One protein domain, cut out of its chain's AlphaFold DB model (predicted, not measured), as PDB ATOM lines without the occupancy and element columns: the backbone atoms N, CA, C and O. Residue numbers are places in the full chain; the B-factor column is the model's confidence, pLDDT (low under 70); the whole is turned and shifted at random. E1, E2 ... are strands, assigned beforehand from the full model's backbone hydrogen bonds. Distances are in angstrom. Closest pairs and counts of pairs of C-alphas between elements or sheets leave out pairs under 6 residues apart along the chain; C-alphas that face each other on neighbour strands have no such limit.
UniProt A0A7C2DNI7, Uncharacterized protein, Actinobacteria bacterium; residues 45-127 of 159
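AT A GLANCE: This is residues 45 to 127 of the 159 residues of an uncharacterized protein of Actinobacteria bacterium (UniProt A0A7C2DNI7). A small sandwich, two sheets face to face: a strongly twisted three-stranded sheet E1 E2 E3 is covered by the hairpin E4 E5, with the strands of both running along the long axis. The sandwich is uneven, its best planes 38 degrees apart, with E4 next to the larger sheet and E5 farther off. The printed part has 83 residues, all strand by class though under half are in named elements: five named strands, E1 to E5 in chain order, and no named helix. Both sheets are antiparallel, ordered E1 - E2 - E3 and E4 - E5. It is compact, radius of gyration of the C-alphas 13.0 A, yet elongated, 36 by 22 by 20 A.

HOW THE PARTS SIT: E1, residues 45 to 52, E2, 59 to 66, and E3, 77 to 84, form a meander, each strand the antiparallel neighbour of the one before. N 49 and O 62 are 2.9 A apart; N 82 and O 61, 2.8 A. Residues 95 to 96 pair antiparallel with 80 to 81 of E3. E4, residues 105 to 113, touches E1, closest C-alphas Ala 51 and Glu 112, 5.4 A. E5, residues 119 to 126, forms a hairpin with E4, N 110 and O 122 being 2.8 A apart; E5 is apart from E1.

IN THESE COORDINATES: E1 begins at C-alpha 45 (-11.970, -43.627, 15.594), spans 19.7 A and bends by 54 degrees at residue 48. E2 spans 22.3 A, E3 22.8 A. E4 spans 24.2 A, bending by 62 degrees at residue 108. E5 spans 22.8 A, ending at C-alpha 126 (3.375, -38.695, 7.366).

THE WHOLE: The farthest C-alphas, Asp 86 and Gly 127, are 36.9 A apart. The link E3 to E4 is long, 20 residues. The printed part has no cut, and no printed residue is under 70 in pLDDT.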
ATOM      1  N   ASP A  45     -13.202 -43.425  14.836       95.12
ATOM      2  CA  ASP A  45     -11.970 -43.627  15.594       95.12
ATOM      3  C   ASP A  45     -11.358 -45.000  15.347       95.12
ATOM      4  O   ASP A  45     -12.048 -46.016  15.278       95.12
ATOM      5  N   TRP A  46     -10.044 -44.999  15.176       95.25
ATOM      6  CA  TRP A  46      -9.208 -46.148  14.865       95.25
ATOM      7  C   TRP A  46      -8.021 -46.178  15.835       95.25
ATOM      8  O   TRP A  46      -7.671 -45.160  16.434       95.25
ATOM      9  N   GLU A  47      -7.389 -47.348  15.958       96.06
ATOM     10  CA  GLU A  47      -6.099 -47.530  16.647       96.06
ATOM     11  C   GLU A  47      -6.067 -46.960  18.086       96.06
ATOM     12  O   GLU A  47      -5.238 -46.105  18.385       96.06
ATOM     13  N   PRO A  48      -6.965 -47.374  19.000       95.88
ATOM     14  CA  PRO A  48      -6.977 -46.827  20.352       95.88
ATOM     15  C   PRO A  48      -5.740 -47.252  21.158       95.88
ATOM     16  O   PRO A  48      -5.348 -48.419  21.157       95.88
ATOM     17  N   ALA A  49      -5.193 -46.316  21.930       98.25
ATOM     18  CA  ALA A  49      -4.238 -46.564  23.008       98.25
ATOM     19  C   ALA A  49      -4.753 -45.931  24.308       98.25
ATOM     20  O   ALA A  49      -5.337 -44.851  24.274       98.25
ATOM     21  N   ILE A  50      -4.547 -46.583  25.455       97.44
ATOM     22  CA  ILE A  50      -5.059 -46.127  26.757       97.44
ATOM     23  C   ILE A  50      -3.970 -46.189  27.829       97.44
ATOM     24  O   ILE A  50      -3.183 -47.130  27.849       97.44
ATOM     25  N   ALA A  51      -3.952 -45.212  28.737       98.12
ATOM     26  CA  ALA A  51      -3.085 -45.206  29.912       98.12
ATOM     27  C   ALA A  51      -3.829 -44.693  31.152       98.12
ATOM     28  O   ALA A  51      -4.649 -43.778  31.063       98.12
ATOM     29  N   ALA A  52      -3.524 -45.277  32.310       97.50
ATOM     30  CA  ALA A  52      -4.052 -44.861  33.605       97.50
ATOM     31  C   ALA A  52      -3.021 -44.010  34.353       97.50
ATOM     32  O   ALA A  52      -1.837 -44.349  34.373       97.50
ATOM     33  N   ASP A  53      -3.461 -42.921  34.980       96.25
ATOM     34  CA  ASP A  53      -2.613 -42.129  35.866       96.25
ATOM     35  C   ASP A  53      -2.403 -42.876  37.197       96.25
ATOM     36  O   ASP A  53      -3.373 -43.155  37.902       96.25
ATOM     37  N   PRO A  54      -1.162 -43.208  37.592       92.75
ATOM     38  CA  PRO A  54      -0.918 -43.878  38.869       92.75
ATOM     39  C   PRO A  54      -1.137 -42.967  40.092       92.75
ATOM     40  O   PRO A  54      -1.191 -43.465  41.217       92.75
ATOM     41  N   ALA A  55      -1.227 -41.647  39.904       91.06
ATOM     42  CA  ALA A  55      -1.340 -40.651  40.969       91.06
ATOM     43  C   ALA A  55      -2.729 -39.986  41.056       91.06
ATOM     44  O   ALA A  55      -2.972 -39.210  41.985       91.06
ATOM     45  N   ALA A  56      -3.643 -40.268  40.120       90.19
ATOM     46  CA  ALA A  56      -4.974 -39.663  40.036       90.19
ATOM     47  C   ALA A  56      -5.997 -40.642  39.423       90.19
ATOM     48  O   ALA A  56      -5.606 -41.550  38.703       90.19
ATOM     49  N   PRO A  57      -7.317 -40.465  39.624       91.88
ATOM     50  CA  PRO A  57      -8.341 -41.339  39.034       91.88
ATOM     51  C   PRO A  57      -8.577 -41.056  37.535       91.88
ATOM     52  O   PRO A  57      -9.707 -41.113  37.055       91.88
ATOM     53  N   LEU A  58      -7.530 -40.675  36.797       96.44
ATOM     54  CA  LEU A  58      -7.622 -40.264  35.402       96.44
ATOM     55  C   LEU A  58      -7.225 -41.410  34.474       96.44
ATOM     56  O   LEU A  58      -6.161 -42.008  34.633       96.44
ATOM     57  N   LEU A  59      -8.054 -41.664  33.464       97.19
ATOM     58  CA  LEU A  59      -7.684 -42.471  32.303       97.19
ATOM     59  C   LEU A  59      -7.564 -41.569  31.079       97.19
ATOM     60  O   LEU A  59      -8.393 -40.683  30.863       97.19
ATOM     61  N   TYR A  60      -6.556 -41.829  30.258       97.88
ATOM     62  CA  TYR A  60      -6.317 -41.139  29.000       97.88
ATOM     63  C   TYR A  60      -6.447 -42.131  27.855       97.88
ATOM     64  O   TYR A  60      -5.719 -43.119  27.826       97.88
ATOM     65  N   ALA A  61      -7.329 -41.852  26.902       97.62
ATOM     66  CA  ALA A  61      -7.432 -42.600  25.658       97.62
ATOM     67  C   ALA A  61      -6.984 -41.718  24.495       97.62
ATOM     68  O   ALA A  61      -7.354 -40.546  24.401       97.62
ATOM     69  N   LEU A  62      -6.180 -42.288  23.611       97.50
ATOM     70  CA  LEU A  62      -5.671 -41.657  22.410       97.50
ATOM     71  C   LEU A  62      -6.157 -42.459  21.206       97.50
ATOM     72  O   LEU A  62      -5.946 -43.666  21.146       97.50
ATOM     73  N   VAL A  63      -6.813 -41.787  20.265       97.00
ATOM     74  CA  VAL A  63      -7.391 -42.408  19.065       97.00
ATOM     75  C   VAL A  63      -6.959 -41.671  17.807       97.00
ATOM     76  O   VAL A  63      -6.764 -40.452  17.831       97.00
ATOM     77  N   THR A  64      -6.859 -42.396  16.697       95.94
ATOM     78  CA  THR A  64      -6.735 -41.822  15.356       95.94
ATOM     79  C   THR A  64      -8.133 -41.571  14.796       95.94
ATOM     80  O   THR A  64      -8.893 -42.512  14.596       95.94
ATOM     81  N   ARG A  65      -8.488 -40.314  14.504       95.12
ATOM     82  CA  ARG A  65      -9.828 -39.942  14.013       95.12
ATOM     83  C   ARG A  65      -9.819 -39.477  12.566       95.12
ATOM     84  O   ARG A  65      -9.021 -38.613  12.191       95.12
ATOM     85  N   PHE A  66     -10.792 -39.952  11.793       92.00
ATOM     86  CA  PHE A  66     -11.093 -39.447  10.453       92.00
ATOM     87  C   PHE A  66     -12.049 -38.250  10.464       92.00
ATOM     88  O   PHE A  66     -13.004 -38.197  11.237       92.00
ATOM     89  N   GLY A  67     -11.846 -37.320   9.524       84.81
ATOM     90  CA  GLY A  67     -12.866 -36.340   9.126       84.81
ATOM     91  C   GLY A  67     -13.162 -35.243  10.151       84.81
ATOM     92  O   GLY A  67     -14.120 -34.490   9.988       84.81
ATOM     93  N   ALA A  68     -12.352 -35.124  11.202       83.25
ATOM     94  CA  ALA A  68     -12.571 -34.111  12.218       83.25
ATOM     95  C   ALA A  68     -12.194 -32.710  11.692       83.25
ATOM     96  O   ALA A  68     -11.061 -32.512  11.243       83.25
ATOM     97  N   PRO A  69     -13.083 -31.707  11.791       81.19
ATOM     98  CA  PRO A  69     -12.822 -30.376  11.256       81.19
ATOM     99  C   PRO A  69     -11.656 -29.687  11.976       81.19
ATOM    100  O   PRO A  69     -11.402 -29.906  13.163       81.19
ATOM    101  N   CYS A  70     -10.947 -28.811  11.262       82.56
ATOM    102  CA  CYS A  70      -9.993 -27.892  11.870       82.56
ATOM    103  C   CYS A  70      -9.881 -26.588  11.065       82.56
ATOM    104  O   CYS A  70     -10.079 -26.570   9.855       82.56
ATOM    105  N   ALA A  71      -9.542 -25.486  11.738       78.69
ATOM    106  CA  ALA A  71      -9.497 -24.153  11.128       78.69
ATOM    107  C   ALA A  71      -8.250 -23.885  10.250       78.69
ATOM    108  O   ALA A  71      -8.068 -22.766   9.775       78.69
ATOM    109  N   GLY A  72      -7.359 -24.864  10.054       77.56
ATOM    110  CA  GLY A  72      -6.064 -24.669   9.395       77.56
ATOM    111  C   GLY A  72      -5.569 -25.897   8.631       77.56
ATOM    112  O   GLY A  72      -6.331 -26.795   8.303       77.56
ATOM    113  N   ARG A  73      -4.264 -25.943   8.335       79.81
ATOM    114  CA  ARG A  73      -3.628 -27.080   7.641       79.81
ATOM    115  C   ARG A  73      -3.317 -28.226   8.603       79.81
ATOM    116  O   ARG A  73      -2.142 -28.501   8.837       79.81
ATOM    117  N   CYS A  74      -4.338 -28.831   9.197       84.56
ATOM    118  CA  CYS A  74      -4.140 -29.977  10.082       84.56
ATOM    119  C   CYS A  74      -4.162 -31.297   9.311       84.56
ATOM    120  O   CYS A  74      -4.684 -31.336   8.199       84.56
ATOM    121  N   PRO A  75      -3.650 -32.377   9.922       86.19
ATOM    122  CA  PRO A  75      -3.824 -33.713   9.380       86.19
ATOM    123  C   PRO A  75      -5.300 -34.099   9.247       86.19
ATOM    124  O   PRO A  75      -6.089 -33.838  10.170       86.19
ATOM    125  N   ASP A  76      -5.626 -34.756   8.130       83.69
ATOM    126  CA  ASP A  76      -6.962 -35.305   7.843       83.69
ATOM    127  C   ASP A  76      -7.285 -36.495   8.759       83.69
ATOM    128  O   ASP A  76      -8.384 -36.572   9.310       83.69
ATOM    129  N   LEU A  77      -6.306 -37.392   8.953       91.69
ATOM    130  CA  LEU A  77      -6.276 -38.332  10.075       91.69
ATOM    131  C   LEU A  77      -5.396 -37.747  11.166       91.69
ATOM    132  O   LEU A  77      -4.215 -37.475  10.927       91.69
ATOM    133  N   ALA A  78      -5.962 -37.556  12.350       92.88
ATOM    134  CA  ALA A  78      -5.267 -36.914  13.452       92.88
ATOM    135  C   ALA A  78      -5.569 -37.576  14.781       92.88
ATOM    136  O   ALA A  78      -6.601 -38.221  14.946       92.88
ATOM    137  N   LEU A  79      -4.687 -37.333  15.743       94.56
ATOM    138  CA  LEU A  79      -4.861 -37.854  17.082       94.56
ATOM    139  C   LEU A  79      -5.809 -37.014  17.930       94.56
ATOM    140  O   LEU A  79      -5.714 -35.781  17.955       94.56
ATOM    141  N   PHE A  80      -6.669 -37.700  18.676       95.25
ATOM    142  CA  PHE A  80      -7.589 -37.119  19.645       95.25
ATOM    143  C   PHE A  80      -7.401 -37.756  21.016       95.25
ATOM    144  O   PHE A  80      -7.355 -38.976  21.138       95.25
ATOM    145  N   LEU A  81      -7.300 -36.908  22.036       96.25
ATOM    146  CA  LEU A  81      -7.243 -37.291  23.437       96.25
ATOM    147  C   LEU A  81      -8.647 -37.221  24.042       96.25
ATOM    148  O   LEU A  81      -9.310 -36.185  23.945       96.25
ATOM    149  N   LEU A  82      -9.054 -38.295  24.706       96.75
ATOM    150  CA  LEU A  82     -10.225 -38.367  25.569       96.75
ATOM    151  C   LEU A  82      -9.754 -38.655  26.992       96.75
ATOM    152  O   LEU A  82      -8.745 -39.334  27.197       96.75
ATOM    153  N   VAL A  83     -10.471 -38.117  27.975       97.12
ATOM    154  CA  VAL A  83     -10.126 -38.273  29.392       97.12
ATOM    155  C   VAL A  83     -11.352 -38.748  30.152       97.12
ATOM    156  O   VAL A  83     -12.424 -38.160  30.007       97.12
ATOM    157  N   SER A  84     -11.178 -39.777  30.970       96.50
ATOM    158  CA  SER A  84     -12.143 -40.193  31.985       96.50
ATOM    159  C   SER A  84     -11.609 -39.821  33.365       96.50
ATOM    160  O   SER A  84     -10.403 -39.895  33.607       96.50
ATOM    161  N   ALA A  85     -12.503 -39.400  34.258       96.25
ATOM    162  CA  ALA A  85     -12.195 -39.090  35.657       96.25
ATOM    163  C   ALA A  85     -12.913 -40.024  36.649       96.25
ATOM    164  O   ALA A  85     -12.841 -39.811  37.859       96.25
ATOM    165  N   ASP A  86     -13.621 -41.029  36.131       91.62
ATOM    166  CA  ASP A  86     -14.490 -41.954  36.861       91.62
ATOM    167  C   ASP A  86     -14.155 -43.420  36.537       91.62
ATOM    168  O   ASP A  86     -15.020 -44.285  36.501       91.62
ATOM    169  N   GLY A  87     -12.874 -43.713  36.288       88.19
ATOM    170  CA  GLY A  87     -12.415 -45.089  36.071       88.19
ATOM    171  C   GLY A  87     -12.871 -45.713  34.748       88.19
ATOM    172  O   GLY A  87     -12.839 -46.933  34.611       88.19
ATOM    173  N   GLY A  88     -13.249 -44.893  33.766       90.88
ATOM    174  CA  GLY A  88     -13.652 -45.329  32.429       90.88
ATOM    175  C   GLY A  88     -15.158 -45.492  32.240       90.88
ATOM    176  O   GLY A  88     -15.562 -45.904  31.153       90.88
ATOM    177  N   GLU A  89     -15.974 -45.156  33.249       88.88
ATOM    178  CA  GLU A  89     -17.439 -45.174  33.144       88.88
ATOM    179  C   GLU A  89     -17.942 -44.134  32.137       88.88
ATOM    180  O   GLU A  89     -18.799 -44.437  31.303       88.88
ATOM    181  N   THR A  90     -17.381 -42.920  32.170       91.44
ATOM    182  CA  THR A  90     -17.676 -41.864  31.201       91.44
ATOM    183  C   THR A  90     -16.412 -41.220  30.645       91.44
ATOM    184  O   THR A  90     -15.354 -41.182  31.276       91.44
ATOM    185  N   TRP A  91     -16.526 -40.700  29.422       95.06
ATOM    186  CA  TRP A  91     -15.427 -40.074  28.696       95.06
ATOM    187  C   TRP A  91     -15.800 -38.652  28.295       95.06
ATOM    188  O   TRP A  91     -16.890 -38.384  27.787       95.06
ATOM    189  N   GLY A  92     -14.879 -37.723  28.550       94.81
ATOM    190  CA  GLY A  92     -15.004 -36.341  28.114       94.81
ATOM    191  C   GLY A  92     -14.925 -36.195  26.589       94.81
ATOM    192  O   GLY A  92     -14.572 -37.138  25.879       94.81
ATOM    193  N   PRO A  93     -15.211 -34.991  26.066       93.56
ATOM    194  CA  PRO A  93     -15.163 -34.735  24.633       93.56
ATOM    195  C   PRO A  93     -13.764 -34.983  24.057       93.56
ATOM    196  O   PRO A  93     -12.747 -34.670  24.676       93.56
ATOM    197  N   ALA A  94     -13.718 -35.488  22.824       92.75
ATOM    198  CA  ALA A  94     -12.472 -35.706  22.110       92.75
ATOM    199  C   ALA A  94     -11.774 -34.387  21.754       92.75
ATOM    200  O   ALA A  94     -12.308 -33.535  21.038       92.75
ATOM    201  N   HIS A  95     -10.529 -34.244  22.200       91.69
ATOM    202  CA  HIS A  95      -9.695 -33.080  21.928       91.69
ATOM    203  C   HIS A  95      -8.582 -33.427  20.950       91.69
ATOM    204  O   HIS A  95      -7.720 -34.247  21.251       91.69
ATOM    205  N   ARG A  96      -8.547 -32.751  19.794       91.69
ATOM    206  CA  ARG A  96      -7.439 -32.886  18.841       91.69
ATOM    207  C   ARG A  96      -6.125 -32.578  19.560       91.69
ATOM    208  O   ARG A  96      -5.919 -31.449  20.004       91.69
ATOM    209  N   LEU A  97      -5.227 -33.559  19.624       89.81
ATOM    210  CA  LEU A  97      -3.968 -33.441  20.358       89.81
ATOM    211  C   LEU A  97      -3.067 -32.359  19.746       89.81
ATOM    212  O   LEU A  97      -2.327 -31.669  20.447       89.81
ATOM    213  N   CYS A  98      -3.137 -32.195  18.421       84.75
ATOM    214  CA  CYS A  98      -2.300 -31.260  17.692       84.75
ATOM    215  C   CYS A  98      -2.934 -30.749  16.397       84.75
ATOM    216  O   CYS A  98      -3.471 -31.518  15.604       84.75
ATOM    217  N   ALA A  99      -2.766 -29.452  16.116       82.88
ATOM    218  CA  ALA A  99      -3.020 -28.905  14.781       82.88
ATOM    219  C   ALA A  99      -1.906 -29.261  13.778       82.88
ATOM    220  O   ALA A  99      -2.181 -29.380  12.595       82.88
ATOM    221  N   CYS A 100      -0.665 -29.426  14.252       83.19
ATOM    222  CA  CYS A 100       0.505 -29.958  13.537       83.19
ATOM    223  C   CYS A 100       0.587 -29.499  12.074       83.19
ATOM    224  O   CYS A 100       0.548 -30.323  11.161       83.19
ATOM    225  N   PRO A 101       0.691 -28.179  11.831       80.00
ATOM    226  CA  PRO A 101       0.610 -27.646  10.485       80.00
ATOM    227  C   PRO A 101       1.682 -28.249   9.576       80.00
ATOM    228  O   PRO A 101       2.870 -28.250   9.908       80.00
ATOM    229  N   GLY A 102       1.251 -28.760   8.422       78.69
ATOM    230  CA  GLY A 102       2.128 -29.404   7.437       78.69
ATOM    231  C   GLY A 102       2.410 -30.889   7.692       78.69
ATOM    232  O   GLY A 102       3.119 -31.504   6.896       78.69
ATOM    233  N   ALA A 103       1.859 -31.468   8.759       84.31
ATOM    234  CA  ALA A 103       1.694 -32.911   8.854       84.31
ATOM    235  C   ALA A 103       0.538 -33.350   7.943       84.31
ATOM    236  O   ALA A 103      -0.483 -32.672   7.857       84.31
ATOM    237  N   GLY A 104       0.717 -34.463   7.239       85.56
ATOM    238  CA  GLY A 104      -0.299 -35.037   6.363       85.56
ATOM    239  C   GLY A 104      -1.306 -35.878   7.138       85.56
ATOM    240  O   GLY A 104      -2.500 -35.608   7.094       85.56
ATOM    241  N   GLN A 105      -0.826 -36.901   7.843       89.94
ATOM    242  CA  GLN A 105      -1.649 -37.883   8.561       89.94
ATOM    243  C   GLN A 105      -0.885 -38.404   9.788       89.94
ATOM    244  O   GLN A 105       0.350 -38.372   9.790       89.94
ATOM    245  N   GLN A 106      -1.614 -38.848  10.811       92.38
ATOM    246  CA  GLN A 106      -1.093 -39.426  12.055       92.38
ATOM    247  C   GLN A 106      -1.749 -40.786  12.323       92.38
ATOM    248  O   GLN A 106      -2.931 -40.928  12.018       92.38
ATOM    249  N   TRP A 107      -0.990 -41.737  12.877       94.06
ATOM    250  CA  TRP A 107      -1.413 -43.123  13.132       94.06
ATOM    251  C   TRP A 107      -0.675 -43.747  14.307       94.06
ATOM    252  O   TRP A 107       0.340 -43.211  14.764       94.06
ATOM    253  N   ASP A 108      -1.140 -44.929  14.699       96.12
ATOM    254  CA  ASP A 108      -0.499 -45.829  15.653       96.12
ATOM    255  C   ASP A 108      -0.124 -45.099  16.951       96.12
ATOM    256  O   ASP A 108       1.056 -45.044  17.327       96.12
ATOM    257  N   PRO A 109      -1.099 -44.447  17.615       96.31
ATOM    258  CA  PRO A 109      -0.821 -43.733  18.840       96.31
ATOM    259  C   PRO A 109      -0.337 -44.687  19.925       96.31
ATOM    260  O   PRO A 109      -0.775 -45.827  20.045       96.31
ATOM    261  N   GLN A 110       0.546 -44.168  20.761       97.94
ATOM    262  CA  GLN A 110       0.980 -44.740  22.024       97.94
ATOM    263  C   GLN A 110       0.866 -43.640  23.077       97.94
ATOM    264  O   GLN A 110       1.154 -42.472  22.791       97.94
ATOM    265  N   ILE A 111       0.449 -44.000  24.287       97.88
ATOM    266  CA  ILE A 111       0.276 -43.066  25.397       97.88
ATOM    267  C   ILE A 111       0.712 -43.730  26.697       97.88
ATOM    268  O   ILE A 111       0.397 -44.889  26.920       97.88
ATOM    269  N   GLU A 112       1.439 -42.993  27.533       98.00
ATOM    270  CA  GLU A 112       1.944 -43.470  28.823       98.00
ATOM    271  C   GLU A 112       1.898 -42.351  29.863       98.00
ATOM    272  O   GLU A 112       2.110 -41.179  29.531       98.00
ATOM    273  N   VAL A 113       1.668 -42.701  31.130       97.38
ATOM    274  CA  VAL A 113       1.683 -41.744  32.248       97.38
ATOM    275  C   VAL A 113       2.860 -42.047  33.172       97.38
ATOM    276  O   VAL A 113       2.997 -43.146  33.703       97.38
ATOM    277  N   ALA A 114       3.736 -41.063  33.364       95.69
ATOM    278  CA  ALA A 114       4.818 -41.150  34.337       95.69
ATOM    279  C   ALA A 114       4.286 -41.022  35.773       95.69
ATOM    280  O   ALA A 114       3.207 -40.487  36.009       95.69
ATOM    281  N   GLY A 115       5.080 -41.450  36.759       93.31
ATOM    282  CA  GLY A 115       4.669 -41.448  38.171       93.31
ATOM    283  C   GLY A 115       4.351 -40.072  38.774       93.31
ATOM    284  O   GLY A 115       3.776 -40.006  39.854       93.31
ATOM    285  N   ASP A 116       4.716 -38.977  38.103       91.94
ATOM    286  CA  ASP A 116       4.368 -37.605  38.492       91.94
ATOM    287  C   ASP A 116       3.097 -37.066  37.800       91.94
ATOM    288  O   ASP A 116       2.794 -35.876  37.914       91.94
ATOM    289  N   GLY A 117       2.371 -37.921  37.070       91.25
ATOM    290  CA  GLY A 117       1.191 -37.562  36.280       91.25
ATOM    291  C   GLY A 117       1.522 -36.941  34.917       91.25
ATOM    292  O   GLY A 117       0.630 -36.457  34.215       91.25
ATOM    293  N   THR A 118       2.796 -36.897  34.505       94.50
ATOM    294  CA  THR A 118       3.153 -36.423  33.159       94.50
ATOM    295  C   THR A 118       2.719 -37.439  32.111       94.50
ATOM    296  O   THR A 118       3.183 -38.575  32.107       94.50
ATOM    297  N   VAL A 119       1.884 -36.997  31.172       95.06
ATOM    298  CA  VAL A 119       1.413 -37.816  30.051       95.06
ATOM    299  C   VAL A 119       2.333 -37.639  28.844       95.06
ATOM    300  O   VAL A 119       2.542 -36.519  28.365       95.06
ATOM    301  N   TYR A 120       2.856 -38.748  28.333       95.50
ATOM    302  CA  TYR A 120       3.647 -38.821  27.111       95.50
ATOM    303  C   TYR A 120       2.823 -39.484  26.017       95.50
ATOM    304  O   TYR A 120       2.164 -40.487  26.257       95.50
ATOM    305  N   ALA A 121       2.890 -38.935  24.809       94.88
ATOM    306  CA  ALA A 121       2.270 -39.525  23.633       94.88
ATOM    307  C   ALA A 121       3.287 -39.599  22.493       94.88
ATOM    308  O   ALA A 121       4.069 -38.665  22.287       94.88
ATOM    309  N   ALA A 122       3.253 -40.697  21.749       94.19
ATOM    310  CA  ALA A 122       4.056 -40.926  20.553       94.19
ATOM    311  C   ALA A 122       3.173 -41.514  19.449       94.19
ATOM    312  O   ALA A 122       2.167 -42.151  19.740       94.19
ATOM    313  N   TRP A 123       3.516 -41.256  18.190       93.25
ATOM    314  CA  TRP A 123       2.735 -41.711  17.040       93.25
ATOM    315  C   TRP A 123       3.559 -41.677  15.762       93.25
ATOM    316  O   TRP A 123       4.579 -40.980  15.673       93.25
ATOM    317  N   LEU A 124       3.085 -42.395  14.748       92.00
ATOM    318  CA  LEU A 124       3.598 -42.280  13.393       92.00
ATOM    319  C   LEU A 124       2.949 -41.098  12.687       92.00
ATOM    320  O   LEU A 124       1.756 -40.838  12.820       92.00
ATOM    321  N   GLN A 125       3.735 -40.374  11.896       88.81
ATOM    322  CA  GLN A 125       3.247 -39.231  11.137       88.81
ATOM    323  C   GLN A 125       3.825 -39.224   9.729       88.81
ATOM    324  O   GLN A 125       5.033 -39.365   9.529       88.81
ATOM    325  N   LYS A 126       2.965 -38.959   8.745       87.00
ATOM    326  CA  LYS A 126       3.375 -38.695   7.366       87.00
ATOM    327  C   LYS A 126       3.561 -37.202   7.146       87.00
ATOM    328  O   LYS A 126       2.631 -36.428   7.341       87.00
ATOM    329  N   GLY A 127       4.728 -36.827   6.626       75.19
ATOM    330  CA  GLY A 127       5.039 -35.457   6.204       75.19
ATOM    331  C   GLY A 127       5.328 -34.487   7.357       75.19
ATOM    332  O   GLY A 127       4.857 -34.681   8.473       75.19
TER     333      GLY A 127